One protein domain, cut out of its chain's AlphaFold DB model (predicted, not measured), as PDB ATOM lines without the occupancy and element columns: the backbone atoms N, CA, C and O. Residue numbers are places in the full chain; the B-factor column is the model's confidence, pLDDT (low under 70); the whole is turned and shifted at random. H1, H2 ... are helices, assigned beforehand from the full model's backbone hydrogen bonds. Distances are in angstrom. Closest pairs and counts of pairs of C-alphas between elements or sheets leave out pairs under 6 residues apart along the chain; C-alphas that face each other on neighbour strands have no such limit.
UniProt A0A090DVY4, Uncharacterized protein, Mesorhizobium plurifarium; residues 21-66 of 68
ATOM      1  N   LYS A  21       1.080 -31.310  -4.951       85.38
ATOM      2  CA  LYS A  21       0.080 -32.393  -4.947       85.38
ATOM      3  C   LYS A  21      -0.785 -32.453  -3.668       85.38
ATOM      4  O   LYS A  21      -2.006 -32.499  -3.815       85.38
ATOM      5  N   PRO A  22      -0.244 -32.375  -2.436       90.25
ATOM      6  CA  PRO A  22      -1.056 -32.381  -1.219       90.25
ATOM      7  C   PRO A  22      -1.993 -31.172  -1.108       90.25
ATOM      8  O   PRO A  22      -3.095 -31.313  -0.587       90.25
ATOM      9  N   PHE A  23      -1.608 -30.003  -1.635       87.50
ATOM     10  CA  PHE A  23      -2.480 -28.824  -1.656       87.50
ATOM     11  C   PHE A  23      -3.641 -28.995  -2.631       87.50
ATOM     12  O   PHE A  23      -4.764 -28.632  -2.302       87.50
ATOM     13  N   ILE A  24      -3.399 -29.600  -3.797       89.50
ATOM     14  CA  ILE A  24      -4.479 -29.921  -4.738       89.50
ATOM     15  C   ILE A  24      -5.466 -30.904  -4.097       89.50
ATOM     16  O   ILE A  24      -6.670 -30.665  -4.134       89.50
ATOM     17  N   HIS A  25      -4.975 -31.946  -3.420       93.31
ATOM     18  CA  HIS A  25      -5.836 -32.850  -2.651       93.31
ATOM     19  C   HIS A  25      -6.617 -32.125  -1.547       93.31
ATOM     20  O   HIS A  25      -7.803 -32.391  -1.365       93.31
ATOM     21  N   ALA A  26      -5.985 -31.195  -0.830       94.50
ATOM     22  CA  ALA A  26      -6.654 -30.413   0.204       94.50
ATOM     23  C   ALA A  26      -7.778 -29.535  -0.369       94.50
ATOM     24  O   ALA A  26      -8.846 -29.467   0.228       94.50
ATOM     25  N   VAL A  27      -7.577 -28.915  -1.538       95.38
ATOM     26  CA  VAL A  27      -8.619 -28.129  -2.222       95.38
ATOM     27  C   VAL A  27      -9.788 -29.010  -2.651       95.38
ATOM     28  O   VAL A  27     -10.938 -28.624  -2.448       95.38
ATOM     29  N   VAL A  28      -9.509 -30.200  -3.192       96.00
ATOM     30  CA  VAL A  28     -10.556 -31.171  -3.545       96.00
ATOM     31  C   VAL A  28     -11.397 -31.501  -2.312       96.00
ATOM     32  O   VAL A  28     -12.607 -31.312  -2.338       96.00
ATOM     33  N   ARG A  29     -10.768 -31.856  -1.185       95.88
ATOM     34  CA  ARG A  29     -11.487 -32.157   0.068       95.88
ATOM     35  C   ARG A  29     -12.258 -30.963   0.616       95.88
ATOM     36  O   ARG A  29     -13.417 -31.105   0.991       95.88
ATOM     37  N   ALA A  30     -11.647 -29.782   0.585       95.19
ATOM     38  CA  ALA A  30     -12.279 -28.533   0.990       95.19
ATOM     39  C   ALA A  30     -13.433 -28.108   0.066       95.19
ATOM     40  O   ALA A  30     -14.190 -27.218   0.433       95.19
ATOM     41  N   THR A  31     -13.582 -28.727  -1.108       96.00
ATOM     42  CA  THR A  31     -14.706 -28.488  -2.023       96.00
ATOM     43  C   THR A  31     -15.766 -29.583  -1.900       96.00
ATOM     44  O   THR A  31     -16.954 -29.280  -1.832       96.00
ATOM     45  N   GLU A  32     -15.359 -30.850  -1.825       97.88
ATOM     46  CA  GLU A  32     -16.267 -32.000  -1.750       97.88
ATOM     47  C   GLU A  32     -17.039 -32.046  -0.427       97.88
ATOM     48  O   GLU A  32     -18.262 -32.203  -0.425       97.88
ATOM     49  N   GLU A  33     -16.351 -31.876   0.704       96.50
ATOM     50  CA  GLU A  33     -16.984 -32.020   2.017       96.50
ATOM     51  C   GLU A  33     -18.040 -30.945   2.291       96.50
ATOM     52  O   GLU A  33     -19.125 -31.308   2.740       96.50
ATOM     53  N   PRO A  34     -17.830 -29.646   1.996       97.81
ATOM     54  CA  PRO A  34     -18.865 -28.644   2.236       97.81
ATOM     55  C   PRO A  34     -20.104 -28.825   1.363       97.81
ATOM     56  O   PRO A  34     -21.214 -28.592   1.838       97.81
ATOM     57  N   VAL A  35     -19.937 -29.270   0.114       96.62
ATOM     58  CA  VAL A  35     -21.070 -29.568  -0.772       96.62
ATOM     59  C   VAL A  35     -21.888 -30.724  -0.202       96.62
ATOM     60  O   VAL A  35     -23.109 -30.619  -0.083       96.62
ATOM     61  N   LEU A  36     -21.227 -31.802   0.230       94.69
ATOM     62  CA  LEU A  36     -21.903 -32.919   0.886       94.69
ATOM     63  C   LEU A  36     -22.547 -32.497   2.212       94.69
ATOM     64  O   LEU A  36     -23.688 -32.867   2.472       94.69
ATOM     65  N   ASN A  37     -21.877 -31.673   3.016       95.88
ATOM     66  CA  ASN A  37     -22.419 -31.161   4.273       95.88
ATOM     67  C   ASN A  37     -23.671 -30.309   4.045       95.88
ATOM     68  O   ASN A  37     -24.635 -30.446   4.794       95.88
ATOM     69  N   ALA A  38     -23.695 -29.483   2.996       96.88
ATOM     70  CA  ALA A  38     -24.870 -28.695   2.636       96.88
ATOM     71  C   ALA A  38     -26.064 -29.597   2.278       96.88
ATOM     72  O   ALA A  38     -27.175 -29.360   2.749       96.88
ATOM     73  N   LEU A  39     -25.832 -30.664   1.508       95.81
ATOM     74  CA  LEU A  39     -26.871 -31.639   1.158       95.81
ATOM     75  C   LEU A  39     -27.304 -32.502   2.350       95.81
ATOM     76  O   LEU A  39     -28.455 -32.903   2.430       95.81
ATOM     77  N   VAL A  40     -26.412 -32.812   3.289       94.88
ATOM     78  CA  VAL A  40     -26.771 -33.575   4.494       94.88
ATOM     79  C   VAL A  40     -27.550 -32.711   5.486       94.88
ATOM     80  O   VAL A  40     -28.456 -33.211   6.154       94.88
ATOM     81  N   ALA A  41     -27.218 -31.427   5.593       96.69
ATOM     82  CA  ALA A  41     -27.857 -30.509   6.526       96.69
ATOM     83  C   ALA A  41     -29.219 -29.989   6.042       96.69
ATOM     84  O   ALA A  41     -29.967 -29.461   6.858       96.69
ATOM     85  N   ASN A  42     -29.550 -30.119   4.752       95.94
ATOM     86  CA  ASN A  42     -30.800 -29.575   4.230       95.94
ATOM     87  C   ASN A  42     -32.053 -30.302   4.757       95.94
ATOM     88  O   ASN A  42     -32.015 -31.457   5.199       95.94
ATOM     89  N   GLU A  43     -33.171 -29.587   4.670       96.56
ATOM     90  CA  GLU A  43     -34.521 -30.042   4.996       96.56
ATOM     91  C   GLU A  43     -35.451 -29.771   3.804       96.56
ATOM     92  O   GLU A  43     -35.105 -29.008   2.897       96.56
ATOM     93  N   ASP A  44     -36.617 -30.419   3.799       97.44
ATOM     94  CA  ASP A  44     -37.651 -30.223   2.784       97.44
ATOM     95  C   ASP A  44     -38.084 -28.747   2.748       97.44
ATOM     96  O   ASP A  44     -38.361 -28.145   3.787       97.44
ATOM     97  N   MET A  45     -38.175 -28.153   1.554       97.44
ATOM     98  CA  MET A  45     -38.536 -26.744   1.398       97.44
ATOM     99  C   MET A  45     -39.503 -26.531   0.237       97.44
ATOM    100  O   MET A  45     -39.258 -26.965  -0.887       97.44
ATOM    101  N   THR A  46     -40.573 -25.779   0.491       97.94
ATOM    102  CA  THR A  46     -41.417 -25.206  -0.564       97.94
ATOM    103  C   THR A  46     -41.014 -23.754  -0.783       97.94
ATOM    104  O   THR A  46     -41.102 -22.930   0.125       97.94
ATOM    105  N   GLY A  47     -40.542 -23.447  -1.986       95.81
ATOM    106  CA  GLY A  47     -40.121 -22.118  -2.399       95.81
ATOM    107  C   GLY A  47     -41.235 -21.302  -3.050       95.81
ATOM    108  O   GLY A  47     -42.433 -21.562  -2.904       95.81
ATOM    109  N   ARG A  48     -40.810 -20.286  -3.807       96.62
ATOM    110  CA  ARG A  48     -41.702 -19.435  -4.600       96.62
ATOM    111  C   ARG A  48     -42.530 -20.277  -5.583       96.62
ATOM    112  O   ARG A  48     -42.059 -21.296  -6.082       96.62
ATOM    113  N   ASP A  49     -43.760 -19.834  -5.837       97.06
ATOM    114  CA  ASP A  49     -44.708 -20.447  -6.781       97.06
ATOM    115  C   ASP A  49     -45.064 -21.914  -6.454       97.06
ATOM    116  O   ASP A  49     -45.501 -22.668  -7.319       97.06
ATOM    117  N   GLY A  50     -44.890 -22.329  -5.193       96.25
ATOM    118  CA  GLY A  50     -45.188 -23.692  -4.746       96.25
ATOM    119  C   GLY A  50     -44.142 -24.729  -5.158       96.25
ATOM    120  O   GLY A  50     -44.408 -25.925  -5.055       96.25
ATOM    121  N   ASN A  51     -42.958 -24.304  -5.616       96.12
ATOM    122  CA  ASN A  51     -41.906 -25.232  -6.019       96.12
ATOM    123  C   ASN A  51     -41.352 -25.994  -4.810       96.12
ATOM    124  O   ASN A  51     -40.707 -25.402  -3.945       96.12
ATOM    125  N   PHE A  52     -41.583 -27.302  -4.765       97.31
ATOM    126  CA  PHE A  52     -41.115 -28.161  -3.687       97.31
ATOM    127  C   PHE A  52     -39.769 -28.801  -4.029       97.31
ATOM    128  O   PHE A  52     -39.619 -29.442  -5.069       97.31
ATOM    129  N   VAL A  53     -38.802 -28.660  -3.124       96.44
ATOM    130  CA  VAL A  53     -37.498 -29.318  -3.191       96.44
ATOM    131  C   VAL A  53     -37.332 -30.176  -1.935       96.44
ATOM    132  O   VAL A  53     -37.294 -29.628  -0.830       96.44
ATOM    133  N   PRO A  54     -37.231 -31.507  -2.072       96.44
ATOM    134  CA  PRO A  54     -37.023 -32.384  -0.932       96.44
ATOM    135  C   PRO A  54     -35.579 -32.321  -0.425       96.44
ATOM    136  O   PRO A  54     -34.631 -32.040  -1.168       96.44
ATOM    137  N   ALA A  55     -35.410 -32.663   0.844       97.50
ATOM    138  CA  ALA A  55     -34.132 -32.955   1.453       97.50
ATOM    139  C   ALA A  55     -33.462 -34.156   0.779       97.50
ATOM    140  O   ALA A  55     -34.093 -34.996   0.125       97.50
ATOM    141  N   LEU A  56     -32.158 -34.286   1.005       96.38
ATOM    142  CA  LEU A  56     -31.441 -35.485   0.606       96.38
ATOM    143  C   LEU A  56     -32.074 -36.727   1.281       96.38
ATOM    144  O   LEU A  56     -32.255 -36.730   2.504       96.38
ATOM    145  N   PRO A  57     -32.391 -37.815   0.547       95.69
ATOM    146  CA  PRO A  57     -33.113 -38.965   1.095       95.69
ATOM    147  C   PRO A  57     -32.194 -39.867   1.942       95.69
ATOM    148  O   PRO A  57     -31.810 -40.970   1.545       95.69
ATOM    149  N   LYS A  58     -31.860 -39.408   3.156       92.75
ATOM    150  CA  LYS A  58     -30.906 -40.028   4.102       92.75
ATOM    151  C   LYS A  58     -31.202 -41.507   4.376       92.75
ATOM    152  O   LYS A  58     -30.287 -42.326   4.436       92.75
ATOM    153  N   GLY A  59     -32.480 -41.868   4.505       93.50
ATOM    154  CA  GLY A  59     -32.895 -43.254   4.741       93.50
ATOM    155  C   GLY A  59     -32.612 -44.181   3.557       93.50
ATOM    156  O   GLY A  59     -32.199 -45.321   3.760       93.50
ATOM    157  N   TRP A  60     -32.804 -43.700   2.326       94.88
ATOM    158  CA  TRP A  60     -32.436 -44.447   1.123       94.88
ATOM    159  C   TRP A  60     -30.915 -44.563   1.008       94.88
ATOM    160  O   TRP A  60     -30.413 -45.674   0.879       94.88
ATOM    161  N   LEU A  61     -30.185 -43.456   1.196       93.62
ATOM    162  CA  LEU A  61     -28.719 -43.446   1.169       93.62
ATOM    163  C   LEU A  61     -28.115 -44.467   2.133       93.62
ATOM    164  O   LEU A  61     -27.240 -45.234   1.743       93.62
ATOM    165  N   LYS A  62     -28.616 -44.528   3.373       93.94
ATOM    166  CA  LYS A  62     -28.136 -45.492   4.367       93.94
ATOM    167  C   LYS A  62     -28.395 -46.940   3.949       93.94
ATOM    168  O   LYS A  62     -27.547 -47.786   4.193       93.94
ATOM    169  N   ARG A  63     -29.536 -47.240   3.320       96.06
ATOM    170  CA  ARG A  63     -29.830 -48.600   2.833       96.06
ATOM    171  C   ARG A  63     -28.973 -48.994   1.635       96.06
ATOM    172  O   ARG A  63     -28.639 -50.162   1.501       96.06
ATOM    173  N   THR A  64     -28.657 -48.042   0.765       96.00
ATOM    174  CA  THR A  64     -27.936 -48.312  -0.483       96.00
ATOM    175  C   THR A  64     -26.420 -48.314  -0.294       96.00
ATOM    176  O   THR A  64     -25.737 -49.110  -0.929       96.00
ATOM    177  N   PHE A  65     -25.896 -47.442   0.571       92.38
ATOM    178  CA  PHE A  65     -24.456 -47.192   0.721       92.38
ATOM    179  C   PHE A  65     -23.946 -47.293   2.165       92.38
ATOM    180  O   PHE A  65     -22.761 -47.067   2.403       92.38
ATOM    181  N   GLY A  66     -24.809 -47.577   3.145       88.75
ATOM    182  CA  GLY A  66     -24.368 -47.786   4.522       88.75
ATOM    183  C   GLY A  66     -23.416 -48.977   4.594       88.75
ATOM    184  O   GLY A  66     -23.745 -50.054   4.102       88.75
TER     185      GLY A  66
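AT A GLANCE: This is residues 21 to 66 of the 68 residues of an uncharacterized protein of Mesorhizobium plurifarium (UniProt A0A090DVY4). A long helix, H1, is followed by an unnamed loop that runs on past its end, doubles back on itself and leads to a short helix, H2, set near the last turn of H1. Two parts stick out free: residues 21 to 35, which belong to H1, and residues 59 to 66, of which 59 to 65 belong to H2. The printed part has 46 residues with two named helices, H1 then H2, and no named strand; the class is all helix. The whole is extended, with a radius of gyration of the C-alphas of 14.9 A, and flat, spanning 46 by 29 by 11 A.

IN THESE COORDINATES: Find C-alpha 21 at (0.080, -32.393, -4.947); from there H1, residues 21 to 41, runs 30.3 A to C-alpha 41 at (-27.857, -30.509, 6.526). Go on through residues 42 to 57, which hold no named element. H2, residues 58 to 65, begins at C-alpha 58 and runs 10.2 A to C-alpha 65 at (-24.456, -47.192, 0.721).

HOW THE PARTS SIT: Look first at Val 40 and Lys 58: their C-alphas, 7.7 A apart, are the closest of H1 and H2. The two helices are close but not clearly touching. Their lines stand at a steep tilt of 47 degrees, and they run opposite ways. In the stretch between them, residues 45 to 46 form a short antiparallel pairing with residues 52 to 53. In H2 every O i to N i+4 pair is within hydrogen-bond range; in H1, 15 of 17 are.

THE WHOLE: The two C-alphas farthest apart are those of Lys 21 and Asp 49, at 46.4 A. The link from H1 to H2, 16 residues, is long. The printed part has no cut. The mean pLDDT of the printed part is 95.0, and no printed residue is under 70.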